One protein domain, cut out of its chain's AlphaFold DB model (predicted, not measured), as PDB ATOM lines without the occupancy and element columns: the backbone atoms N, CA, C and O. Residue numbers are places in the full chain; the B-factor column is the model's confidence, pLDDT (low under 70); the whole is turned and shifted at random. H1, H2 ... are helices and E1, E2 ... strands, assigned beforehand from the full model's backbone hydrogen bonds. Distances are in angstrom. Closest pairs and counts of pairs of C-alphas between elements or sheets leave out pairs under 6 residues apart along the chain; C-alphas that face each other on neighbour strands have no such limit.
ATOM      1  N   THR A  91      -1.394   0.085 156.719       30.88
ATOM      2  CA  THR A  91      -1.131   1.518 156.870       30.88
ATOM      3  C   THR A  91      -0.188   1.750 158.053       30.88
ATOM      4  O   THR A  91      -0.385   1.205 159.144       30.88
ATOM      5  N   VAL A  92       0.860   2.557 157.858       29.80
ATOM      6  CA  VAL A  92       1.704   3.036 158.966       29.80
ATOM      7  C   VAL A  92       1.076   4.292 159.552       29.80
ATOM      8  O   VAL A  92       0.916   5.299 158.871       29.80
ATOM      9  N   ASN A  93       0.694   4.186 160.824       34.94
ATOM     10  CA  ASN A  93      -0.133   5.155 161.535       34.94
ATOM     11  C   ASN A  93       0.707   6.078 162.430       34.94
ATOM     12  O   ASN A  93       1.559   5.608 163.184       34.94
ATOM     13  N   TRP A  94       0.373   7.369 162.414       30.53
ATOM     14  CA  TRP A  94       0.888   8.402 163.321       30.53
ATOM     15  C   TRP A  94      -0.249   8.898 164.222       30.53
ATOM     16  O   TRP A  94      -1.369   9.084 163.752       30.53
ATOM     17  N   GLY A  95       0.017   9.079 165.518       30.62
ATOM     18  CA  GLY A  95      -0.948   9.625 166.480       30.62
ATOM     19  C   GLY A  95      -0.846  11.146 166.635       30.62
ATOM     20  O   GLY A  95       0.217  11.729 166.438       30.62
ATOM     21  N   THR A  96      -1.957  11.770 167.024       30.33
ATOM     22  CA  THR A  96      -2.080  13.194 167.376       30.33
ATOM     23  C   THR A  96      -1.524  13.493 168.771       30.33
ATOM     24  O   THR A  96      -1.903  12.827 169.736       30.33
ATOM     25  N   ILE A  97      -0.715  14.549 168.891       26.81
ATOM     26  CA  ILE A  97      -0.430  15.227 170.163       26.81
ATOM     27  C   ILE A  97      -1.641  16.105 170.488       26.81
ATOM     28  O   ILE A  97      -1.974  17.016 169.735       26.81
ATOM     29  N   SER A  98      -2.340  15.801 171.580       34.72
ATOM     30  CA  SER A  98      -3.358  16.689 172.133       34.72
ATOM     31  C   SER A  98      -2.678  17.754 172.987       34.72
ATOM     32  O   SER A  98      -2.549  17.577 174.193       34.72
ATOM     33  N   ASP A  99      -2.250  18.842 172.359       35.50
ATOM     34  CA  ASP A  99      -2.559  20.167 172.889       35.50
ATOM     35  C   ASP A  99      -2.390  21.229 171.796       35.50
ATOM     36  O   ASP A  99      -1.418  21.218 171.049       35.50
ATOM     37  N   THR A 100      -3.348  22.154 171.735       39.53
ATOM     38  CA  THR A 100      -3.441  23.337 170.849       39.53
ATOM     39  C   THR A 100      -3.900  23.154 169.378       39.53
ATOM     40  O   THR A 100      -3.203  22.649 168.512       39.53
ATOM     41  N   ARG A 101      -5.131  23.641 169.119       36.19
ATOM     42  CA  ARG A 101      -5.724  24.304 167.920       36.19
ATOM     43  C   ARG A 101      -5.506  23.783 166.476       36.19
ATOM     44  O   ARG A 101      -6.126  24.334 165.570       36.19
ATOM     45  N   ALA A 102      -4.743  22.726 166.216       34.59
ATOM     46  CA  ALA A 102      -4.635  22.116 164.884       34.59
ATOM     47  C   ALA A 102      -4.482  20.588 164.974       34.59
ATOM     48  O   ALA A 102      -3.701  20.071 165.771       34.59
ATOM     49  N   LYS A 103      -5.243  19.849 164.158       38.50
ATOM     50  CA  LYS A 103      -5.168  18.389 164.039       38.50
ATOM     51  C   LYS A 103      -4.500  18.039 162.713       38.50
ATOM     52  O   LYS A 103      -5.029  18.274 161.636       38.50
ATOM     53  N   PHE A 104      -3.322  17.439 162.775       34.78
ATOM     54  CA  PHE A 104      -2.603  17.019 161.575       34.78
ATOM     55  C   PHE A 104      -2.851  15.527 161.332       34.78
ATOM     56  O   PHE A 104      -2.649  14.718 162.240       34.78
ATOM     57  N   ALA A 105      -3.299  15.156 160.130       38.16
ATOM     58  CA  ALA A 105      -3.554  13.768 159.751       38.16
ATOM     59  C   ALA A 105      -2.823  13.442 158.442       38.16
ATOM     60  O   ALA A 105      -3.069  14.040 157.401       38.16
ATOM     61  N   PHE A 106      -1.918  12.466 158.480       38.66
ATOM     62  CA  PHE A 106      -1.083  12.103 157.333       38.66
ATOM     63  C   PHE A 106      -1.487  10.721 156.813       38.66
ATOM     64  O   PHE A 106      -1.562   9.776 157.598       38.66
ATOM     65  N   GLY A 107      -1.735  10.598 155.504       37.53
ATOM     66  CA  GLY A 107      -2.073   9.331 154.851       37.53
ATOM     67  C   GLY A 107      -1.120   9.038 153.696       37.53
ATOM     68  O   GLY A 107      -1.109   9.759 152.699       37.53
ATOM     69  N   LEU A 108      -0.317   7.980 153.824       37.50
ATOM     70  CA  LEU A 108       0.594   7.528 152.773       37.50
ATOM     71  C   LEU A 108       0.234   6.097 152.366       37.50
ATOM     72  O   LEU A 108       0.404   5.177 153.167       37.50
ATOM     73  N   ASP A 109      -0.224   5.908 151.129       39.84
ATOM     74  CA  ASP A 109      -0.456   4.576 150.571       39.84
ATOM     75  C   ASP A 109       0.847   4.065 149.938       39.84
ATOM     76  O   ASP A 109       1.246   4.470 148.840       39.84
ATOM     77  N   TYR A 110       1.544   3.169 150.636       36.94
ATOM     78  CA  TYR A 110       2.711   2.477 150.089       36.94
ATOM     79  C   TYR A 110       2.526   0.959 150.118       36.94
ATOM     80  O   TYR A 110       1.805   0.402 150.942       36.94
ATOM     81  N   ILE A 111       3.182   0.285 149.174       35.91
ATOM     82  CA  ILE A 111       3.157  -1.173 149.055       35.91
ATOM     83  C   ILE A 111       4.194  -1.739 150.031       35.91
ATOM     84  O   ILE A 111       5.384  -1.448 149.909       35.91
ATOM     85  N   VAL A 112       3.750  -2.560 150.984       35.03
ATOM     86  CA  VAL A 112       4.622  -3.402 151.817       35.03
ATOM     87  C   VAL A 112       4.836  -4.735 151.086       35.03
ATOM     88  O   VAL A 112       3.850  -5.354 150.680       35.03
ATOM     89  N   PRO A 144      -0.726   3.006 141.434       41.09
ATOM     90  CA  PRO A 144      -0.341   4.398 141.574       41.09
ATOM     91  C   PRO A 144      -0.187   4.757 143.055       41.09
ATOM     92  O   PRO A 144      -1.129   4.629 143.833       41.09
ATOM     93  N   HIS A 145       1.011   5.192 143.446       44.84
ATOM     94  CA  HIS A 145       1.249   5.669 144.800       44.84
ATOM     95  C   HIS A 145       0.548   7.015 144.973       44.84
ATOM     96  O   HIS A 145       0.893   7.988 144.303       44.84
ATOM     97  N   ARG A 146      -0.448   7.059 145.862       45.50
ATOM     98  CA  ARG A 146      -1.115   8.293 146.274       45.50
ATOM     99  C   ARG A 146      -0.426   8.814 147.528       45.50
ATOM    100  O   ARG A 146      -0.361   8.130 148.550       45.50
ATOM    101  N   ILE A 147       0.087  10.035 147.439       47.97
ATOM    102  CA  ILE A 147       0.581  10.777 148.596       47.97
ATOM    103  C   ILE A 147      -0.460  11.850 148.893       47.97
ATOM    104  O   ILE A 147      -0.681  12.752 148.084       47.97
ATOM    105  N   THR A 148      -1.116  11.723 150.045       46.06
ATOM    106  CA  THR A 148      -2.111  12.686 150.522       46.06
ATOM    107  C   THR A 148      -1.716  13.222 151.888       46.06
ATOM    108  O   THR A 148      -1.669  12.500 152.884       46.06
ATOM    109  N   VAL A 149      -1.432  14.518 151.937       47.00
ATOM    110  CA  VAL A 149      -1.107  15.237 153.167       47.00
ATOM    111  C   VAL A 149      -2.302  16.109 153.539       47.00
ATOM    112  O   VAL A 149      -2.604  17.084 152.845       47.00
ATOM    113  N   PHE A 150      -2.975  15.763 154.639       47.69
ATOM    114  CA  PHE A 150      -4.097  16.534 155.170       47.69
ATOM    115  C   PHE A 150      -3.664  17.334 156.395       47.69
ATOM    116  O   PHE A 150      -2.958  16.840 157.277       47.69
ATOM    117  N   VAL A 151      -4.138  18.571 156.482       43.16
ATOM    118  CA  VAL A 151      -4.001  19.390 157.682       43.16
ATOM    119  C   VAL A 151      -5.369  19.922 158.060       43.16
ATOM    120  O   VAL A 151      -5.964  20.731 157.360       43.16
ATOM    121  N   GLU A 152      -5.909  19.434 159.170       40.12
ATOM    122  CA  GLU A 152      -7.171  19.912 159.717       40.12
ATOM    123  C   GLU A 152      -6.877  21.051 160.700       40.12
ATOM    124  O   GLU A 152      -6.259  20.865 161.751       40.12
ATOM    125  N   LEU A 153      -7.290  22.266 160.346       37.78
ATOM    126  CA  LEU A 153      -7.081  23.453 161.173       37.78
ATOM    127  C   LEU A 153      -8.368  23.718 161.953       37.78
ATOM    128  O   LEU A 153      -9.396  24.027 161.359       37.78
ATOM    129  N   ASP A 154      -8.344  23.596 163.281       38.31
ATOM    130  CA  ASP A 154      -9.528  23.863 164.102       38.31
ATOM    131  C   ASP A 154      -9.735  25.380 164.226       38.31
ATOM    132  O   ASP A 154      -9.278  26.033 165.167       38.31
ATOM    133  N   ASN A 180     -13.493  21.888 158.091       38.31
ATOM    134  CA  ASN A 180     -12.248  22.641 158.323       38.31
ATOM    135  C   ASN A 180     -10.960  21.853 157.963       38.31
ATOM    136  O   ASN A 180      -9.914  21.999 158.600       38.31
ATOM    137  N   THR A 181     -11.009  20.984 156.952       39.53
ATOM    138  CA  THR A 181      -9.817  20.259 156.481       39.53
ATOM    139  C   THR A 181      -9.159  21.007 155.318       39.53
ATOM    140  O   THR A 181      -9.757  21.149 154.255       39.53
ATOM    141  N   ILE A 182      -7.922  21.479 155.504       39.66
ATOM    142  CA  ILE A 182      -7.087  22.034 154.434       39.66
ATOM    143  C   ILE A 182      -6.267  20.884 153.845       39.66
ATOM    144  O   ILE A 182      -5.441  20.257 154.512       39.66
ATOM    145  N   ILE A 183      -6.505  20.583 152.573       44.12
ATOM    146  CA  ILE A 183      -5.678  19.643 151.816       44.12
ATOM    147  C   ILE A 183      -4.411  20.405 151.420       44.12
ATOM    148  O   ILE A 183      -4.490  21.345 150.636       44.12
ATOM    149  N   ILE A 184      -3.259  20.036 151.988       42.75
ATOM    150  CA  ILE A 184      -1.981  20.679 151.641       42.75
ATOM    151  C   ILE A 184      -1.455  20.117 150.325       42.75
ATOM    152  O   ILE A 184      -0.919  20.853 149.503       42.75
ATOM    153  N   PHE A 185      -1.602  18.807 150.117       39.28
ATOM    154  CA  PHE A 185      -1.117  18.168 148.906       39.28
ATOM    155  C   PHE A 185      -1.846  16.848 148.664       39.28
ATOM    156  O   PHE A 185      -1.810  15.949 149.504       39.28
ATOM    157  N   GLU A 186      -2.489  16.726 147.509       41.97
ATOM    158  CA  GLU A 186      -3.092  15.488 147.031       41.97
ATOM    159  C   GLU A 186      -2.615  15.241 145.604       41.97
ATOM    160  O   GLU A 186      -2.951  15.987 144.687       41.97
ATOM    161  N   GLN A 187      -1.823  14.185 145.421       42.34
ATOM    162  CA  GLN A 187      -1.469  13.703 144.093       42.34
ATOM    163  C   GLN A 187      -2.199  12.386 143.838       42.34
ATOM    164  O   GLN A 187      -1.727  11.305 144.186       42.34
ATOM    165  N   THR A 188      -3.386  12.492 143.245       45.56
ATOM    166  CA  THR A 188      -4.076  11.376 142.594       45.56
ATOM    167  C   THR A 188      -3.723  11.379 141.111       45.56
ATOM    168  O   THR A 188      -3.895  12.411 140.464       45.56
ATOM    169  N   PRO A 189      -3.257  10.263 140.533       41.81
ATOM    170  CA  PRO A 189      -3.276  10.126 139.085       41.81
ATOM    171  C   PRO A 189      -4.728  10.138 138.594       41.81
ATOM    172  O   PRO A 189      -5.606   9.597 139.269       41.81
ATOM    173  N   ALA A 235       4.312  23.057 166.420       65.69
ATOM    174  CA  ALA A 235       3.601  22.487 165.271       65.69
ATOM    175  C   ALA A 235       4.490  22.373 164.018       65.69
ATOM    176  O   ALA A 235       4.463  21.352 163.316       65.69
ATOM    177  N   ALA A 236       5.317  23.387 163.745       67.12
ATOM    178  CA  ALA A 236       6.269  23.357 162.634       67.12
ATOM    179  C   ALA A 236       7.369  22.305 162.862       67.12
ATOM    180  O   ALA A 236       7.719  21.545 161.950       67.12
ATOM    181  N   THR A 237       7.848  22.186 164.102       71.19
ATOM    182  CA  THR A 237       8.842  21.179 164.496       71.19
ATOM    183  C   THR A 237       8.290  19.760 164.333       71.19
ATOM    184  O   THR A 237       8.943  18.913 163.721       71.19
ATOM    185  N   ILE A 238       7.056  19.501 164.779       72.88
ATOM    186  CA  ILE A 238       6.385  18.202 164.606       72.88
ATOM    187  C   ILE A 238       6.191  17.880 163.117       72.88
ATOM    188  O   ILE A 238       6.513  16.775 162.677       72.88
ATOM    189  N   THR A 239       5.733  18.851 162.323       72.50
ATOM    190  CA  THR A 239       5.512  18.672 160.878       72.50
ATOM    191  C   THR A 239       6.814  18.315 160.155       72.50
ATOM    192  O   THR A 239       6.851  17.361 159.375       72.50
ATOM    193  N   SER A 240       7.914  19.011 160.459       73.88
ATOM    194  CA  SER A 240       9.226  18.715 159.865       73.88
ATOM    195  C   SER A 240       9.760  17.327 160.254       73.88
ATOM    196  O   SER A 240      10.369  16.644 159.423       73.88
ATOM    197  N   LEU A 241       9.486  16.860 161.479       79.00
ATOM    198  CA  LEU A 241       9.877  15.531 161.952       79.00
ATOM    199  C   LEU A 241       9.111  14.427 161.213       79.00
ATOM    200  O   LEU A 241       9.724  13.447 160.777       79.00
ATOM    201  N   ILE A 242       7.804  14.608 161.014       81.25
ATOM    202  CA  ILE A 242       6.958  13.666 160.269       81.25
ATOM    203  C   ILE A 242       7.420  13.578 158.814       81.25
ATOM    204  O   ILE A 242       7.682  12.481 158.322       81.25
ATOM    205  N   ILE A 243       7.608  14.719 158.146       81.44
ATOM    206  CA  ILE A 243       8.088  14.775 156.758       81.44
ATOM    207  C   ILE A 243       9.443  14.074 156.634       81.44
ATOM    208  O   ILE A 243       9.646  13.244 155.745       81.44
ATOM    209  N   ARG A 244      10.365  14.342 157.566       82.56
ATOM    210  CA  ARG A 244      11.672  13.682 157.598       82.56
ATOM    211  C   ARG A 244      11.547  12.170 157.746       82.56
ATOM    212  O   ARG A 244      12.297  11.444 157.095       82.56
ATOM    213  N   HIS A 245      10.653  11.694 158.607       83.62
ATOM    214  CA  HIS A 245      10.466  10.264 158.808       83.62
ATOM    215  C   HIS A 245       9.873   9.599 157.563       83.62
ATOM    216  O   HIS A 245      10.428   8.614 157.088       83.62
ATOM    217  N   VAL A 246       8.824  10.179 156.976       86.19
ATOM    218  CA  VAL A 246       8.191   9.672 155.749       86.19
ATOM    219  C   VAL A 246       9.213   9.528 154.621       86.19
ATOM    220  O   VAL A 246       9.364   8.447 154.055       86.19
ATOM    221  N   TRP A 247       9.987  10.577 154.333       86.38
ATOM    222  CA  TRP A 247      10.993  10.519 153.270       86.38
ATOM    223  C   TRP A 247      12.167   9.594 153.590       86.38
ATOM    224  O   TRP A 247      12.773   9.022 152.680       86.38
ATOM    225  N   LYS A 248      12.496   9.416 154.873       87.12
ATOM    226  CA  LYS A 248      13.496   8.434 155.300       87.12
ATOM    227  C   LYS A 248      13.024   7.009 155.004       87.12
ATOM    228  O   LYS A 248      13.808   6.252 154.437       87.12
ATOM    229  N   GLU A 249      11.778   6.674 155.332       87.50
ATOM    230  CA  GLU A 249      11.199   5.350 155.068       87.50
ATOM    231  C   GLU A 249      11.022   5.097 153.566       87.50
ATOM    232  O   GLU A 249      11.410   4.041 153.070       87.50
ATOM    233  N   ILE A 250      10.564   6.097 152.800       87.19
ATOM    234  CA  ILE A 250      10.511   6.014 151.330       87.19
ATOM    235  C   ILE A 250      11.907   5.720 150.764       87.19
ATOM    236  O   ILE A 250      12.072   4.810 149.952       87.19
ATOM    237  N   GLY A 251      12.935   6.443 151.217       88.00
ATOM    238  CA  GLY A 251      14.314   6.210 150.787       88.00
ATOM    239  C   GLY A 251      14.854   4.825 151.173       88.00
ATOM    240  O   GLY A 251      15.586   4.216 150.389       88.00
ATOM    241  N   ALA A 252      14.491   4.310 152.351       87.69
ATOM    242  CA  ALA A 252      14.864   2.967 152.795       87.69
ATOM    243  C   ALA A 252      14.210   1.881 151.924       87.69
ATOM    244  O   ALA A 252      14.904   0.982 151.445       87.69
ATOM    245  N   ASN A 253      12.916   2.025 151.624       90.38
ATOM    246  CA  ASN A 253      12.184   1.117 150.741       90.38
ATOM    247  C   ASN A 253      12.781   1.097 149.332       90.38
ATOM    248  O   ASN A 253      13.033   0.028 148.781       90.38
ATOM    249  N   TRP A 254      13.098   2.266 148.767       93.62
ATOM    250  CA  TRP A 254      13.778   2.348 147.475       93.62
ATOM    251  C   TRP A 254      15.144   1.671 147.476       93.62
ATOM    252  O   TRP A 254      15.482   0.979 146.519       93.62
ATOM    253  N   SER A 255      15.914   1.833 148.551       91.25
ATOM    254  CA  SER A 255      17.215   1.170 148.685       91.25
ATOM    255  C   SER A 255      17.063  -0.355 148.705       91.25
ATOM    256  O   SER A 255      17.825  -1.047 148.037       91.25
ATOM    257  N   SER A 256      16.042  -0.874 149.396       91.81
ATOM    258  CA  SER A 256      15.728  -2.308 149.407       91.81
ATOM    259  C   SER A 256      15.285  -2.818 148.034       91.81
ATOM    260  O   SER A 256      15.719  -3.888 147.614       91.81
ATOM    261  N   ILE A 257      14.436  -2.070 147.323       90.75
ATOM    262  CA  ILE A 257      13.977  -2.448 145.978       90.75
ATOM    263  C   ILE A 257      15.157  -2.469 145.001       90.75
ATOM    264  O   ILE A 257      15.262  -3.399 144.203       90.75
ATOM    265  N   LEU A 258      16.058  -1.483 145.071       93.50
ATOM    266  CA  LEU A 258      17.265  -1.471 144.244       93.50
ATOM    267  C   LEU A 258      18.156  -2.671 144.522       93.50
ATOM    268  O   LEU A 258      18.557  -3.336 143.577       93.50
ATOM    269  N   GLN A 259      18.398  -2.994 145.791       93.75
ATOM    270  CA  GLN A 259      19.214  -4.148 146.151       93.75
ATOM    271  C   GLN A 259      18.641  -5.459 145.584       93.75
ATOM    272  O   GLN A 259      19.380  -6.260 145.020       93.75
ATOM    273  N   LEU A 260      17.324  -5.663 145.680       92.00
ATOM    274  CA  LEU A 260      16.659  -6.834 145.091       92.00
ATOM    275  C   LEU A 260      16.733  -6.833 143.557       92.00
ATOM    276  O   LEU A 260      16.872  -7.883 142.938       92.00
ATOM    277  N   SER A 261      16.652  -5.653 142.942       93.50
ATOM    278  CA  SER A 261      16.739  -5.487 141.488       93.50
ATOM    279  C   SER A 261      18.148  -5.775 140.961       93.50
ATOM    280  O   SER A 261      18.296  -6.405 139.916       93.50
ATOM    281  N   GLU A 262      19.178  -5.347 141.693       93.56
ATOM    282  CA  GLU A 262      20.584  -5.646 141.409       93.56
ATOM    283  C   GLU A 262      20.849  -7.153 141.517       93.56
ATOM    284  O   GLU A 262      21.373  -7.743 140.576       93.56
ATOM    285  N   GLN A 263      20.382  -7.795 142.595       94.00
ATOM    286  CA  GLN A 263      20.478  -9.249 142.768       94.00
ATOM    287  C   GLN A 263      19.767 -10.019 141.647       94.00
ATOM    288  O   GLN A 263      20.284 -11.018 141.154       94.00
ATOM    289  N   HIS A 264      18.593  -9.554 141.214       91.56
ATOM    290  CA  HIS A 264      17.878 -10.151 140.080       91.56
ATOM    291  C   HIS A 264      18.675 -10.047 138.774       91.56
ATOM    292  O   HIS A 264      18.697 -10.994 137.991       91.56
ATOM    293  N   LEU A 265      19.361  -8.923 138.536       93.19
ATOM    294  CA  LEU A 265      20.244  -8.777 137.375       93.19
ATOM    295  C   LEU A 265      21.486  -9.664 137.460       93.19
ATOM    296  O   LEU A 265      21.903 -10.172 136.421       93.19
ATOM    297  N   ASP A 266      22.050  -9.865 138.651       93.75
ATOM    298  CA  ASP A 266      23.162 -10.800 138.858       93.75
ATOM    299  C   ASP A 266      22.733 -12.236 138.515       93.75
ATOM    300  O   ASP A 266      23.375 -12.893 137.700       93.75
ATOM    301  N   ILE A 267      21.581 -12.682 139.031       92.25
ATOM    302  CA  ILE A 267      21.027 -14.015 138.733       92.25
ATOM    303  C   ILE A 267      20.763 -14.179 137.235       92.25
ATOM    304  O   ILE A 267      21.087 -15.212 136.655       92.25
ATOM    305  N   LEU A 268      20.175 -13.169 136.591       90.06
ATOM    306  CA  LEU A 268      19.938 -13.220 135.150       90.06
ATOM    307  C   LEU A 268      21.244 -13.291 134.373       90.06
ATOM    308  O   LEU A 268      21.337 -14.052 133.417       90.06
ATOM    309  N   GLN A 269      22.245 -12.509 134.769       92.06
ATOM    310  CA  GLN A 269      23.555 -12.545 134.142       92.06
ATOM    311  C   GLN A 269      24.167 -13.952 134.215       92.06
ATOM    312  O   GLN A 269      24.665 -14.428 133.196       92.06
ATOM    313  N   ASP A 270      24.067 -14.633 135.356       92.12
ATOM    314  CA  ASP A 270      24.528 -16.017 135.503       92.12
ATOM    315  C   ASP A 270      23.739 -16.978 134.595       92.12
ATOM    316  O   ASP A 270      24.334 -17.731 133.823       92.12
ATOM    317  N   GLN A 271      22.406 -16.866 134.565       88.75
ATOM    318  CA  GLN A 271      21.548 -17.663 133.672       88.75
ATOM    319  C   GLN A 271      21.900 -17.477 132.186       88.75
ATOM    320  O   GLN A 271      21.887 -18.437 131.410       88.75
ATOM    321  N   PHE A 272      22.264 -16.256 131.783       87.12
ATOM    322  CA  PHE A 272      22.723 -15.968 130.424       87.12
ATOM    323  C   PHE A 272      24.049 -16.643 130.082       87.12
ATOM    324  O   PHE A 272      24.249 -17.025 128.925       87.12
ATOM    325  N   TYR A 273      24.961 -16.761 131.047       87.00
ATOM    326  CA  TYR A 273      26.226 -17.459 130.831       87.00
ATOM    327  C   TYR A 273      26.038 -18.975 130.760       87.00
ATOM    328  O   TYR A 273      26.702 -19.613 129.941       87.00
ATOM    329  N   ASP A 274      25.111 -19.528 131.543       88.19
ATOM    330  CA  ASP A 274      24.838 -20.965 131.571       88.19
ATOM    331  C   ASP A 274      24.104 -21.448 130.309       88.19
ATOM    332  O   ASP A 274      24.473 -22.465 129.716       88.19
ATOM    333  N   ALA A 275      23.078 -20.714 129.867       85.62
ATOM    334  CA  ALA A 275      22.220 -21.111 128.752       85.62
ATOM    335  C   ALA A 275      21.894 -19.928 127.817       85.62
ATOM    336  O   ALA A 275      20.754 -19.455 127.761       85.62
ATOM    337  N   PRO A 276      22.851 -19.474 126.986       75.62
ATOM    338  CA  PRO A 276      22.651 -18.318 126.107       75.62
ATOM    339  C   PRO A 276      21.647 -18.560 124.969       75.62
ATOM    340  O   PRO A 276      21.354 -17.650 124.196       75.62
ATOM    341  N   THR A 277      21.164 -19.794 124.807       72.31
ATOM    342  CA  THR A 277      20.314 -20.219 123.692       72.31
ATOM    343  C   THR A 277      18.823 -20.102 123.957       72.31
ATOM    344  O   THR A 277      18.050 -20.298 123.022       72.31
ATOM    345  N   ASP A 278      18.419 -19.838 125.198       84.25
ATOM    346  CA  ASP A 278      17.005 -19.756 125.545       84.25
ATOM    347  C   ASP A 278      16.430 -18.378 125.178       84.25
ATOM    348  O   ASP A 278      16.831 -17.334 125.702       84.25
ATOM    349  N   GLU A 279      15.479 -18.390 124.245       80.50
ATOM    350  CA  GLU A 279      14.765 -17.214 123.747       80.50
ATOM    351  C   GLU A 279      13.925 -16.545 124.847       80.50
ATOM    352  O   GLU A 279      13.674 -15.335 124.799       80.50
ATOM    353  N   GLN A 280      13.553 -17.289 125.896       87.44
ATOM    354  CA  GLN A 280      12.815 -16.740 127.032       87.44
ATOM    355  C   GLN A 280      13.596 -15.637 127.751       87.44
ATOM    356  O   GLN A 280      12.992 -14.678 128.239       87.44
ATOM    357  N   HIS A 281      14.930 -15.707 127.751       86.44
ATOM    358  CA  HIS A 281      15.758 -14.694 128.389       86.44
ATOM    359  C   HIS A 281      15.674 -13.321 127.694       86.44
ATOM    360  O   HIS A 281      15.743 -12.277 128.346       86.44
ATOM    361  N   ALA A 282      15.460 -13.284 126.374       87.44
ATOM    362  CA  ALA A 282      15.243 -12.026 125.657       87.44
ATOM    363  C   ALA A 282      13.939 -11.352 126.117       87.44
ATOM    364  O   ALA A 282      13.895 -10.145 126.378       87.44
ATOM    365  N   VAL A 283      12.883 -12.152 126.281       89.81
ATOM    366  CA  VAL A 283      11.572 -11.677 126.737       89.81
ATOM    367  C   VAL A 283      11.652 -11.150 128.172       89.81
ATOM    368  O   VAL A 283      11.066 -10.105 128.474       89.81
ATOM    369  N   THR A 284      12.380 -11.829 129.065       89.50
ATOM    370  CA  THR A 284      12.566 -11.363 130.448       89.50
ATOM    371  C   THR A 284      13.389 -10.075 130.504       89.50
ATOM    372  O   THR A 284      12.979  -9.142 131.195       89.50
ATOM    373  N   LEU A 285      14.463  -9.944 129.716       91.19
ATOM    374  CA  LEU A 285      15.232  -8.696 129.609       91.19
ATOM    375  C   LEU A 285      14.379  -7.513 129.151       91.19
ATOM    376  O   LEU A 285      14.492  -6.414 129.704       91.19
ATOM    377  N   TRP A 286      13.510  -7.713 128.160       90.56
ATOM    378  CA  TRP A 286      12.612  -6.657 127.691       90.56
ATOM    379  C   TRP A 286      11.594  -6.255 128.753       90.56
ATOM    380  O   TRP A 286      11.386  -5.058 128.981       90.56
ATOM    381  N   LYS A 287      11.006  -7.230 129.457       91.50
ATOM    382  CA  LYS A 287      10.111  -6.960 130.592       91.50
ATOM    383  C   LYS A 287      10.828  -6.169 131.689       91.50
ATOM    384  O   LYS A 287      10.288  -5.163 132.148       91.50
ATOM    385  N   ASN A 288      12.052  -6.554 132.042       91.94
ATOM    386  CA  ASN A 288      12.859  -5.850 133.037       91.94
ATOM    387  C   ASN A 288      13.193  -4.426 132.586       91.94
ATOM    388  O   ASN A 288      13.006  -3.482 133.342       91.94
ATOM    389  N   THR A 289      13.592  -4.237 131.326       94.00
ATOM    390  CA  THR A 289      13.872  -2.903 130.765       94.00
ATOM    391  C   THR A 289      12.649  -1.987 130.880       94.00
ATOM    392  O   THR A 289      12.761  -0.825 131.284       94.00
ATOM    393  N   ALA A 290      11.455  -2.518 130.595       92.31
ATOM    394  CA  ALA A 290      10.207  -1.791 130.787       92.31
ATOM    395  C   ALA A 290       9.954  -1.467 132.272       92.31
ATOM    396  O   ALA A 290       9.574  -0.337 132.586       92.31
ATOM    397  N   GLN A 291      10.206  -2.401 133.193       91.06
ATOM    398  CA  GLN A 291      10.081  -2.172 134.639       91.06
ATOM    399  C   GLN A 291      11.065  -1.111 135.156       91.06
ATOM    400  O   GLN A 291      10.637  -0.187 135.847       91.06
ATOM    401  N   TRP A 292      12.336  -1.144 134.747       93.69
ATOM    402  CA  TRP A 292      13.338  -0.133 135.110       93.69
ATOM    403  C   TRP A 292      12.945   1.261 134.627       93.69
ATOM    404  O   TRP A 292      13.092   2.244 135.353       93.69
ATOM    405  N   SER A 293      12.362   1.355 133.428       91.12
ATOM    406  CA  SER A 293      11.845   2.626 132.917       91.12
ATOM    407  C   SER A 293      10.678   3.165 133.759       91.12
ATOM    408  O   SER A 293      10.596   4.372 133.989       91.12
ATOM    409  N   LYS A 294       9.803   2.284 134.267       91.56
ATOM    410  CA  LYS A 294       8.708   2.656 135.179       91.56
ATOM    411  C   LYS A 294       9.246   3.102 136.536       91.56
ATOM    412  O   LYS A 294       8.823   4.144 137.025       91.56
ATOM    413  N   MET A 295      10.213   2.377 137.101       92.88
ATOM    414  CA  MET A 295      10.875   2.759 138.354       92.88
ATOM    415  C   MET A 295      11.536   4.129 138.241       92.88
ATOM    416  O   MET A 295      11.335   4.971 139.109       92.88
ATOM    417  N   LYS A 296      12.240   4.394 137.134       93.56
ATOM    418  CA  LYS A 296      12.809   5.717 136.866       93.56
ATOM    419  C   LYS A 296      11.735   6.808 136.861       93.56
ATOM    420  O   LYS A 296      11.894   7.821 137.530       93.56
ATOM    421  N   LYS A 297      10.631   6.609 136.130       93.12
ATOM    422  CA  LYS A 297       9.520   7.579 136.099       93.12
ATOM    423  C   LYS A 297       8.940   7.829 137.493       93.12
ATOM    424  O   LYS A 297       8.653   8.973 137.824       93.12
ATOM    425  N   LEU A 298       8.805   6.783 138.307       90.44
ATOM    426  CA  LEU A 298       8.287   6.895 139.668       90.44
ATOM    427  C   LEU A 298       9.247   7.663 140.592       90.44
ATOM    428  O   LEU A 298       8.802   8.515 141.352       90.44
ATOM    429  N   VAL A 299      10.559   7.424 140.499       92.25
ATOM    430  CA  VAL A 299      11.559   8.209 141.247       92.25
ATOM    431  C   VAL A 299      11.538   9.677 140.827       92.25
ATOM    432  O   VAL A 299      11.564  10.549 141.693       92.25
ATOM    433  N   ASN A 300      11.410   9.959 139.530       91.12
ATOM    434  CA  ASN A 300      11.307  11.332 139.038       91.12
ATOM    435  C   ASN A 300      10.035  12.013 139.563       91.12
ATOM    436  O   ASN A 300      10.103  13.143 140.033       91.12
ATOM    437  N   SER A 301       8.910  11.294 139.595       89.62
ATOM    438  CA  SER A 301       7.667  11.782 140.202       89.62
ATOM    439  C   SER A 301       7.819  12.065 141.704       89.62
ATOM    440  O   SER A 301       7.376  13.109 142.176       89.62
ATOM    441  N   HIS A 302       8.512  11.207 142.460       89.19
ATOM    442  CA  HIS A 302       8.827  11.487 143.865       89.19
ATOM    443  C   HIS A 302       9.751  12.702 144.031       89.19
ATOM    444  O   HIS A 302       9.579  13.471 144.975       89.19
ATOM    445  N   SER A 303      10.704  12.906 143.118       90.38
ATOM    446  CA  SER A 303      11.574  14.088 143.118       90.38
ATOM    447  C   SER A 303      10.782  15.372 142.863       90.38
ATOM    448  O   SER A 303      10.984  16.370 143.552       90.38
ATOM    449  N   GLU A 304       9.838  15.344 141.922       88.94
ATOM    450  CA  GLU A 304       8.916  16.455 141.660       88.94
ATOM    451  C   GLU A 304       7.998  16.727 142.858       88.94
ATOM    452  O   GLU A 304       7.806  17.884 143.227       88.94
ATOM    453  N   CYS A 305       7.493  15.683 143.523       88.00
ATOM    454  CA  CYS A 305       6.705  15.821 144.749       88.00
ATOM    455  C   CYS A 305       7.528  16.448 145.885       88.00
ATOM    456  O   CYS A 305       7.035  17.343 146.568       88.00
ATOM    457  N   ALA A 306       8.797  16.060 146.054       87.00
ATOM    458  CA  ALA A 306       9.684  16.686 147.034       87.00
ATOM    459  C   ALA A 306       9.904  18.182 146.737       87.00
ATOM    460  O   ALA A 306       9.856  18.998 147.652       87.00
ATOM    461  N   LEU A 307      10.086  18.564 145.467       88.00
ATOM    462  CA  LEU A 307      10.197  19.971 145.050       88.00
ATOM    463  C   LEU A 307       8.885  20.750 145.246       88.00
ATOM    464  O   LEU A 307       8.904  21.914 145.648       88.00
ATOM    465  N   GLY A 308       7.743  20.118 144.969       86.56
ATOM    466  CA  GLY A 308       6.420  20.692 145.216       86.56
ATOM    467  C   GLY A 308       6.190  20.952 146.703       86.56
ATOM    468  O   GLY A 308       5.819  22.058 147.085       86.56
ATOM    469  N   LEU A 309       6.514  19.970 147.546       83.88
ATOM    470  CA  LEU A 309       6.433  20.087 148.998       83.88
ATOM    471  C   LEU A 309       7.336  21.207 149.531       83.88
ATOM    472  O   LEU A 309       6.922  21.941 150.420       83.88
ATOM    473  N   GLU A 310       8.540  21.381 148.977       83.88
ATOM    474  CA  GLU A 310       9.420  22.498 149.341       83.88
ATOM    475  C   GLU A 310       8.750  23.847 149.089       83.88
ATOM    476  O   GLU A 310       8.782  24.727 149.948       83.88
ATOM    477  N   ARG A 311       8.104  24.000 147.932       84.75
ATOM    478  CA  ARG A 311       7.419  25.238 147.559       84.75
ATOM    479  C   ARG A 311       6.254  25.554 148.498       84.75
ATOM    480  O   ARG A 311       6.146  26.694 148.944       84.75
ATOM    481  N   GLU A 312       5.428  24.561 148.817       81.75
ATOM    482  CA  GLU A 312       4.286  24.741 149.723       81.75
ATOM    483  C   GLU A 312       4.736  25.013 151.161       81.75
ATOM    484  O   GLU A 312       4.202  25.896 151.833       81.75
ATOM    485  N   LEU A 313       5.778  24.324 151.632       77.31
ATOM    486  CA  LEU A 313       6.336  24.590 152.956       77.31
ATOM    487  C   LEU A 313       6.950  25.988 153.046       77.31
ATOM    488  O   LEU A 313       6.757  26.644 154.062       77.31
ATOM    489  N   LEU A 314       7.627  26.464 151.993       78.38
ATOM    490  CA  LEU A 314       8.135  27.838 151.923       78.38
ATOM    491  C   LEU A 314       7.004  28.873 151.948       78.38
ATOM    492  O   LEU A 314       7.147  29.933 152.556       78.38
ATOM    493  N   TYR A 315       5.874  28.577 151.301       80.31
ATOM    494  CA  TYR A 315       4.691  29.433 151.344       80.31
ATOM    495  C   TYR A 315       4.117  29.523 152.766       80.31
ATOM    496  O   TYR A 315       3.928  30.621 153.292       80.31
ATOM    497  N   ILE A 316       3.920  28.372 153.414       72.69
ATOM    498  CA  ILE A 316       3.401  28.277 154.784       72.69
ATOM    499  C   ILE A 316       4.363  28.931 155.786       72.69
ATOM    500  O   ILE A 316       3.933  29.638 156.696       72.69
ATOM    501  N   SER A 317       5.670  28.733 155.620       72.38
ATOM    502  CA  SER A 317       6.667  29.281 156.535       72.38
ATOM    503  C   SER A 317       6.812  30.796 156.412       72.38
ATOM    504  O   SER A 317       6.961  31.472 157.424       72.38
ATOM    505  N   ASN A 318       6.720  31.341 155.193       76.75
ATOM    506  CA  ASN A 318       6.689  32.790 154.979       76.75
ATOM    507  C   ASN A 318       5.470  33.433 155.655       76.75
ATOM    508  O   ASN A 318       5.555  34.572 156.102       76.75
ATOM    509  N   TRP A 319       4.352  32.709 155.748       72.69
ATOM    510  CA  TRP A 319       3.152  33.174 156.442       72.69
ATOM    511  C   TRP A 319       3.276  33.124 157.974       72.69
ATOM    512  O   TRP A 319       2.652  33.927 158.658       72.69
ATOM    513  N   MET A 320       4.093  32.215 158.521       62.78
ATOM    514  CA  MET A 320       4.262  32.046 159.972       62.78
ATOM    515  C   MET A 320       5.318  32.963 160.620       62.78
ATOM    516  O   MET A 320       5.508  32.869 161.829       62.78
ATOM    517  N   GLU A 321       6.007  33.831 159.864       63.28
ATOM    518  CA  GLU A 321       7.058  34.766 160.341       63.28
ATOM    519  C   GLU A 321       8.193  34.130 161.193       63.28
ATOM    520  O   GLU A 321       9.044  34.837 161.737       63.28
ATOM    521  N   SER A 322       8.288  32.796 161.273       60.69
ATOM    522  CA  SER A 322       9.305  32.079 162.052       60.69
ATOM    523  C   SER A 322      10.518  31.712 161.186       60.69
ATOM    524  O   SER A 322      10.658  30.607 160.659       60.69
ATOM    525  N   GLY A 323      11.445  32.665 161.043       58.25
ATOM    526  CA  GLY A 323      12.628  32.535 160.177       58.25
ATOM    527  C   GLY A 323      13.510  31.302 160.442       58.25
ATOM    528  O   GLY A 323      14.072  30.743 159.505       58.25
ATOM    529  N   ASN A 324      13.575  30.809 161.685       64.69
ATOM    530  CA  ASN A 324      14.409  29.652 162.047       64.69
ATOM    531  C   ASN A 324      13.865  28.304 161.529       64.69
ATOM    532  O   ASN A 324      14.636  27.363 161.339       64.69
ATOM    533  N   SER A 325      12.557  28.200 161.276       64.81
ATOM    534  CA  SER A 325      11.915  26.967 160.791       64.81
ATOM    535  C   SER A 325      12.205  26.714 159.300       64.81
ATOM    536  O   SER A 325      12.334  25.573 158.850       64.81
ATOM    537  N   ILE A 326      12.407  27.793 158.536       68.62
ATOM    538  CA  ILE A 326      12.613  27.775 157.080       68.62
ATOM    539  C   ILE A 326      13.899  27.044 156.701       68.62
ATOM    540  O   ILE A 326      13.890  26.148 155.852       68.62
ATOM    541  N   ASP A 327      15.007  27.407 157.344       74.69
ATOM    542  CA  ASP A 327      16.319  26.849 157.019       74.69
ATOM    543  C   ASP A 327      16.409  25.365 157.386       74.69
ATOM    544  O   ASP A 327      17.024  24.572 156.665       74.69
ATOM    545  N   GLN A 328      15.733  24.955 158.463       74.25
ATOM    546  CA  GLN A 328      15.673  23.558 158.877       74.25
ATOM    547  C   GLN A 328      14.888  22.705 157.873       74.25
ATOM    548  O   GLN A 328      15.350  21.629 157.482       74.25
ATOM    549  N   VAL A 329      13.736  23.194 157.407       71.50
ATOM    550  CA  VAL A 329      12.918  22.509 156.398       71.50
ATOM    551  C   VAL A 329      13.655  22.424 155.061       71.50
ATOM    552  O   VAL A 329      13.767  21.333 154.498       71.50
ATOM    553  N   ARG A 330      14.250  23.528 154.589       78.38
ATOM    554  CA  ARG A 330      15.055  23.543 153.354       78.38
ATOM    555  C   ARG A 330      16.234  22.573 153.438       78.38
ATOM    556  O   ARG A 330      16.500  21.839 152.489       78.38
ATOM    557  N   SER A 331      16.913  22.516 154.584       83.94
ATOM    558  CA  SER A 331      18.005  21.565 154.814       83.94
ATOM    559  C   SER A 331      17.535  20.109 154.700       83.94
ATOM    560  O   SER A 331      18.171  19.306 154.013       83.94
ATOM    561  N   ILE A 332      16.402  19.761 155.321       78.38
ATOM    562  CA  ILE A 332      15.850  18.399 155.277       78.38
ATOM    563  C   ILE A 332      15.464  18.016 153.846       78.38
ATOM    564  O   ILE A 332      15.844  16.935 153.388       78.38
ATOM    565  N   LEU A 333      14.747  18.885 153.129       82.19
ATOM    566  CA  LEU A 333      14.326  18.594 151.760       82.19
ATOM    567  C   LEU A 333      15.506  18.539 150.790       82.19
ATOM    568  O   LEU A 333      15.532  17.650 149.943       82.19
ATOM    569  N   GLY A 334      16.534  19.371 150.976       87.31
ATOM    570  CA  GLY A 334      17.774  19.272 150.204       87.31
ATOM    571  C   GLY A 334      18.471  17.915 150.377       87.31
ATOM    572  O   GLY A 334      18.974  17.334 149.413       87.31
ATOM    573  N   VAL A 335      18.449  17.338 151.588       89.44
ATOM    574  CA  VAL A 335      18.962  15.974 151.825       89.44
ATOM    575  C   VAL A 335      18.112  14.923 151.105       89.44
ATOM    576  O   VAL A 335      18.667  13.962 150.570       89.44
ATOM    577  N   VAL A 336      16.786  15.082 151.086       88.56
ATOM    578  CA  VAL A 336      15.866  14.172 150.384       88.56
ATOM    579  C   VAL A 336      16.075  14.238 148.871       88.56
ATOM    580  O   VAL A 336      16.246  13.193 148.249       88.56
ATOM    581  N   GLN A 337      16.152  15.437 148.292       90.69
ATOM    582  CA  GLN A 337      16.399  15.645 146.863       90.69
ATOM    583  C   GLN A 337      17.717  15.004 146.427       90.69
ATOM    584  O   GLN A 337      17.726  14.171 145.529       90.69
ATOM    585  N   ASN A 338      18.811  15.266 147.147       92.56
ATOM    586  CA  ASN A 338      20.111  14.656 146.851       92.56
ATOM    587  C   ASN A 338      20.060  13.113 146.925       92.56
ATOM    588  O   ASN A 338      20.717  12.412 146.155       92.56
ATOM    589  N   ARG A 339      19.261  12.542 147.838       91.81
ATOM    590  CA  ARG A 339      19.050  11.085 147.894       91.81
ATOM    591  C   ARG A 339      18.269  10.566 146.689       91.81
ATOM    592  O   ARG A 339      18.649   9.523 146.164       91.81
ATOM    593  N   LEU A 340      17.224  11.266 146.253       91.75
ATOM    594  CA  LEU A 340      16.432  10.892 145.078       91.75
ATOM    595  C   LEU A 340      17.239  11.025 143.780       91.75
ATOM    596  O   LEU A 340      17.200  10.116 142.960       91.75
ATOM    597  N   GLU A 341      18.061  12.064 143.635       93.12
ATOM    598  CA  GLU A 341      18.982  12.218 142.498       93.12
ATOM    599  C   GLU A 341      20.015  11.085 142.445       93.12
ATOM    600  O   GLU A 341      20.271  10.497 141.390       93.12
ATOM    601  N   LYS A 342      20.592  10.718 143.598       94.75
ATOM    602  CA  LYS A 342      21.485   9.553 143.700       94.75
ATOM    603  C   LYS A 342      20.771   8.259 143.325       94.75
ATOM    604  O   LYS A 342      21.371   7.409 142.673       94.75
ATOM    605  N   LEU A 343      19.514   8.109 143.733       94.19
ATOM    606  CA  LEU A 343      18.691   6.951 143.407       94.19
ATOM    607  C   LEU A 343      18.393   6.880 141.903       94.19
ATOM    608  O   LEU A 343      18.551   5.818 141.305       94.19
ATOM    609  N   GLU A 344      18.031   8.001 141.273       94.56
ATOM    610  CA  GLU A 344      17.828   8.077 139.822       94.56
ATOM    611  C   GLU A 344      19.112   7.696 139.078       94.56
ATOM    612  O   GLU A 344      19.078   6.898 138.135       94.56
ATOM    613  N   LYS A 345      20.258   8.223 139.527       95.38
ATOM    614  CA  LYS A 345      21.563   7.898 138.952       95.38
ATOM    615  C   LYS A 345      21.858   6.399 139.042       95.38
ATOM    616  O   LYS A 345      22.214   5.813 138.023       95.38
ATOM    617  N   LYS A 346      21.634   5.775 140.205       94.81
ATOM    618  CA  LYS A 346      21.782   4.321 140.387       94.81
ATOM    619  C   LYS A 346      20.862   3.521 139.469       94.81
ATOM    620  O   LYS A 346      21.325   2.634 138.770       94.81
ATOM    621  N   ILE A 347      19.578   3.875 139.367       94.75
ATOM    622  CA  ILE A 347      18.653   3.200 138.434       94.75
ATOM    623  C   ILE A 347      19.175   3.284 136.997       94.75
ATOM    624  O   ILE A 347      19.116   2.314 136.240       94.75
ATOM    625  N   LYS A 348      19.690   4.448 136.595       94.88
ATOM    626  CA  LYS A 348      20.200   4.657 135.241       94.88
ATOM    627  C   LYS A 348      21.477   3.857 134.972       94.88
ATOM    628  O   LYS A 348      21.553   3.197 133.938       94.88
ATOM    629  N   GLU A 349      22.465   3.949 135.851       93.25
ATOM    630  CA  GLU A 349      23.787   3.343 135.662       93.25
ATOM    631  C   GLU A 349      23.772   1.839 135.966       93.25
ATOM    632  O   GLU A 349      24.188   1.042 135.126       93.25
ATOM    633  N   ASP A 350      23.211   1.442 137.106       92.44
ATOM    634  CA  ASP A 350      23.322   0.074 137.621       92.44
ATOM    635  C   ASP A 350      22.255  -0.862 137.041       92.44
ATOM    636  O   ASP A 350      22.530  -2.042 136.828       92.44
ATOM    637  N   LEU A 351      21.055  -0.353 136.722       94.44
ATOM    638  CA  LEU A 351      19.972  -1.174 136.160       94.44
ATOM    639  C   LEU A 351      19.845  -1.006 134.643       94.44
ATOM    640  O   LEU A 351      19.982  -1.977 133.898       94.44
ATOM    641  N   ILE A 352      19.588   0.212 134.153       94.62
ATOM    642  CA  ILE A 352      19.260   0.437 132.733       94.62
ATOM    643  C   ILE A 352      20.465   0.159 131.830       94.62
ATOM    644  O   ILE A 352      20.349  -0.608 130.872       94.62
ATOM    645  N   VAL A 353      21.624   0.758 132.122       94.75
ATOM    646  CA  VAL A 353      22.830   0.563 131.299       94.75
ATOM    647  C   VAL A 353      23.313  -0.886 131.374       94.75
ATOM    648  O   VAL A 353      23.634  -1.468 130.338       94.75
ATOM    649  N   ARG A 354      23.291  -1.503 132.562       94.06
ATOM    650  CA  ARG A 354      23.676  -2.911 132.741       94.06
ATOM    651  C   ARG A 354      22.764  -3.874 131.978       94.06
ATOM    652  O   ARG A 354      23.263  -4.759 131.287       94.06
ATOM    653  N   THR A 355      21.448  -3.665 132.021       94.44
ATOM    654  CA  THR A 355      20.484  -4.460 131.233       94.44
ATOM    655  C   THR A 355      20.721  -4.280 129.729       94.44
ATOM    656  O   THR A 355      20.659  -5.247 128.972       94.44
ATOM    657  N   GLY A 356      21.059  -3.062 129.288       93.50
ATOM    658  CA  GLY A 356      21.440  -2.789 127.898       93.50
ATOM    659  C   GLY A 356      22.692  -3.558 127.465       93.50
ATOM    660  O   GLY A 356      22.702  -4.163 126.395       93.50
ATOM    661  N   TYR A 357      23.719  -3.607 128.318       92.62
ATOM    662  CA  TYR A 357      24.911  -4.423 128.076       92.62
ATOM    663  C   TYR A 357      24.581  -5.918 127.988       92.62
ATOM    664  O   TYR A 357      25.087  -6.601 127.100       92.62
ATOM    665  N   LEU A 358      23.710  -6.420 128.867       90.62
ATOM    666  CA  LEU A 358      23.306  -7.826 128.880       90.62
ATOM    667  C   LEU A 358      22.519  -8.209 127.616       90.62
ATOM    668  O   LEU A 358      22.770  -9.258 127.026       90.62
ATOM    669  N   SER A 359      21.654  -7.315 127.126       90.88
ATOM    670  CA  SER A 359      20.986  -7.473 125.828       90.88
ATOM    671  C   SER A 359      21.987  -7.523 124.668       90.88
ATOM    672  O   SER A 359      21.886  -8.385 123.796       90.88
ATOM    673  N   ASP A 360      22.970  -6.620 124.645       90.88
ATOM    674  CA  ASP A 360      24.021  -6.607 123.620       90.88
ATOM    675  C   ASP A 360      24.888  -7.873 123.665       90.88
ATOM    676  O   ASP A 360      25.281  -8.403 122.621       90.88
ATOM    677  N   LEU A 361      25.195  -8.359 124.870       88.19
ATOM    678  CA  LEU A 361      25.931  -9.599 125.091       88.19
ATOM    679  C   LEU A 361      25.154 -10.791 124.524       88.19
ATOM    680  O   LEU A 361      25.716 -11.554 123.739       88.19
ATOM    681  N   MET A 362      23.866 -10.907 124.856       87.81
ATOM    682  CA  MET A 362      22.984 -11.963 124.356       87.81
ATOM    683  C   MET A 362      22.985 -12.005 122.823       87.81
ATOM    684  O   MET A 362      23.294 -13.042 122.239       87.81
ATOM    685  N   TYR A 363      22.744 -10.872 122.150       87.62
ATOM    686  CA  TYR A 363      22.750 -10.827 120.682       87.62
ATOM    687  C   TYR A 363      24.104 -11.196 120.071       87.62
ATOM    688  O   TYR A 363      24.156 -11.807 119.003       87.62
ATOM    689  N   ARG A 364      25.216 -10.852 120.732       87.94
ATOM    690  CA  ARG A 364      26.549 -11.266 120.274       87.94
ATOM    691  C   ARG A 364      26.761 -12.767 120.420       87.94
ATOM    692  O   ARG A 364      27.313 -13.365 119.502       87.94
ATOM    693  N   ILE A 365      26.340 -13.368 121.531       85.81
ATOM    694  CA  ILE A 365      26.496 -14.811 121.750       85.81
ATOM    695  C   ILE A 365      25.632 -15.592 120.758       85.81
ATOM    696  O   ILE A 365      26.145 -16.494 120.093       85.81
ATOM    697  N   VAL A 366      24.366 -15.200 120.590       85.31
ATOM    698  CA  VAL A 366      23.462 -15.795 119.595       85.31
ATOM    699  C   VAL A 366      24.045 -15.646 118.190       85.31
ATOM    700  O   VAL A 366      24.149 -16.633 117.471       85.31
ATOM    701  N   GLY A 367      24.556 -14.463 117.831       85.81
ATOM    702  CA  GLY A 367      25.214 -14.251 116.542       85.81
ATOM    703  C   GLY A 367      26.428 -15.163 116.317       85.81
ATOM    704  O   GLY A 367      26.585 -15.715 115.232       85.81
ATOM    705  N   ILE A 368      27.275 -15.375 117.332       85.38
ATOM    706  CA  ILE A 368      28.415 -16.304 117.234       85.38
ATOM    707  C   ILE A 368      27.922 -17.743 117.044       85.38
ATOM    708  O   ILE A 368      28.452 -18.463 116.194       85.38
ATOM    709  N   ARG A 369      26.897 -18.166 117.787       81.44
ATOM    710  CA  ARG A 369      26.310 -19.500 117.635       81.44
ATOM    711  C   ARG A 369      25.741 -19.694 116.236       81.44
ATOM    712  O   ARG A 369      26.116 -20.653 115.576       81.44
ATOM    713  N   ASP A 370      24.914 -18.772 115.765       84.50
ATOM    714  CA  ASP A 370      24.270 -18.893 114.461       84.50
ATOM    715  C   ASP A 370      25.320 -18.922 113.339       84.50
ATOM    716  O   ASP A 370      25.177 -19.667 112.372       84.50
ATOM    717  N   THR A 371      26.450 -18.212 113.496       85.19
ATOM    718  CA  THR A 371      27.584 -18.360 112.565       85.19
ATOM    719  C   THR A 371      28.255 -19.734 112.641       85.19
ATOM    720  O   THR A 371      28.660 -20.265 111.608       85.19
ATOM    721  N   ARG A 372      28.358 -20.338 113.832       83.38
ATOM    722  CA  ARG A 372      28.898 -21.694 114.011       83.38
ATOM    723  C   ARG A 372      27.978 -22.744 113.394       83.38
ATOM    724  O   ARG A 372      28.462 -23.628 112.693       83.38
ATOM    725  N   ASP A 373      26.677 -22.630 113.625       82.06
ATOM    726  CA  ASP A 373      25.682 -23.580 113.132       82.06
ATOM    727  C   ASP A 373      25.505 -23.440 111.614       82.06
ATOM    728  O   ASP A 373      25.406 -24.443 110.912       82.06
ATOM    729  N   ALA A 374      25.596 -22.218 111.073       81.62
ATOM    730  CA  ALA A 374      25.659 -21.993 109.631       81.62
ATOM    731  C   ALA A 374      26.896 -22.651 109.000       81.62
ATOM    732  O   ALA A 374      26.780 -23.301 107.962       81.62
ATOM    733  N   LEU A 375      28.073 -22.540 109.629       80.19
ATOM    734  CA  LEU A 375      29.279 -23.231 109.162       80.19
ATOM    735  C   LEU A 375      29.107 -24.754 109.221       80.19
ATOM    736  O   LEU A 375      29.395 -25.434 108.239       80.19
ATOM    737  N   ALA A 376      28.599 -25.291 110.333       78.69
ATOM    738  CA  ALA A 376      28.343 -26.721 110.477       78.69
ATOM    739  C   ALA A 376      27.320 -27.231 109.449       78.69
ATOM    740  O   ALA A 376      27.514 -28.303 108.892       78.69
ATOM    741  N   SER A 377      26.281 -26.451 109.143       75.19
ATOM    742  CA  SER A 377      25.276 -26.776 108.126       75.19
ATOM    743  C   SER A 377      25.869 -26.804 106.712       75.19
ATOM    744  O   SER A 377      25.637 -27.755 105.970       75.19
ATOM    745  N   ILE A 378      26.725 -25.836 106.361       76.81
ATOM    746  CA  ILE A 378      27.418 -25.807 105.059       76.81
ATOM    747  C   ILE A 378      28.299 -27.050 104.861       76.81
ATOM    748  O   ILE A 378      28.345 -27.595 103.760       76.81
ATOM    749  N   PHE A 379      28.986 -27.514 105.909       69.44
ATOM    750  CA  PHE A 379      29.851 -28.698 105.831       69.44
ATOM    751  C   PHE A 379      29.126 -30.026 106.106       69.44
ATOM    752  O   PHE A 379      29.627 -31.079 105.722       69.44
ATOM    753  N   GLY A 380      27.968 -29.984 106.765       65.25
ATOM    754  CA  GLY A 380      27.158 -31.143 107.148       65.25
ATOM    755  C   GLY A 380      26.012 -31.453 106.186       65.25
ATOM    756  O   GLY A 380      25.315 -32.450 106.374       65.25
ATOM    757  N   MET A 381      25.799 -30.629 105.155       67.00
ATOM    758  CA  MET A 381      24.801 -30.909 104.130       67.00
ATOM    759  C   MET A 381      25.212 -32.180 103.382       67.00
ATOM    760  O   MET A 381      26.211 -32.190 102.665       67.00
TER     761      MET A 381
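Overview. This is residues 91 to 112, 144 to 154, 180 to 189 and 235 to 381 of the 566 residues of the protein "Similar to CorA-like Mg2+ transporter family protein [Coccidioides posadasii C735 delta SOWgp] acc. no. XP_003066511" of Pyronema omphalodes (strain CBS 100304) (UniProt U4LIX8). Three long helices, H1, H2 and H3, lie side by side as an up-and-down bundle, and a small sheet of three strands runs alongside the bundle near one end, by residues 235 to 246 of H1 and 302 to 316 of H2. At the other end residues 370 to 381, of which 370 to 380 belong to H3, stick out beyond the rest. The printed part has 190 residues, with three named strands followed by three named helices, in the order E1, E2, E3, H1, H2, H3; the sheet's order is E1, E2, E3, all antiparallel, and the class is mostly helix. The whole is a rod spanning 90 by 29 by 24 A, only just loose and close to extended, with a radius of gyration of the C-alphas of 24.2 A.

Along the chain. E1 is residues 102 to 108, 19.7 A long, and begins with C-alpha 102 at (-4.635, 22.116, 164.884). E2 is residues 147 to 153, 19.4 A, and E3 is residues 181 to 187, 16.3 A. H1 is residues 235 to 274, 58.9 A, from C-alpha 235 at (3.601, 22.487, 165.271). H2 is residues 280 to 319, 58.7 A. H3 is residues 323 to 380, 84.1 A, and ends with C-alpha 380 at (27.158, -31.143, 107.148).

Arrangement. In the bundle, each helix running against the one before it, H2 and H3 form a helical hairpin. They touch, closest at the C-alphas of Ser 303 and Leu 340, 6.1 A apart, at a shallow tilt of 12 degrees, opposite ways. H1 and H3 touch, closest at the C-alphas of Ser 240 and Val 329, 6.3 A apart, at a shallow tilt of 10 degrees, the same way. H1 and H2 are close but not clearly touching; their closest C-alphas, of Phe 272 and His 281, are 7.4 A apart. H1 and H2 are on the sheet but each only grazes it; H3 is not on it. E1 and E2 are antiparallel at 170 degrees, with N 103 and O 152 at 2.8 A, within hydrogen-bond range. E2 and E3 are antiparallel at 169 degrees, with N 149 and O 185 at 2.8 A, also within range. Every O i to N i+4 pair is within hydrogen-bond range in H1 and H2, and 49 of 54 in H3.

Size, cuts and confidence. The C-alphas farthest apart, those of Thr 100 and Met 381, are 90.5 A apart. Residues 113 to 143, 155 to 179 and 190 to 234 are not printed; the C-alpha gaps across these cuts are 13.8 A, 6.5 A and 29.8 A. The links H1 to H2 and H2 to H3 are tight. Mean pLDDT of the printed part is 74.7, and 55 residues are under 70, among them 91 to 112, 144 to 154 and 180 to 189.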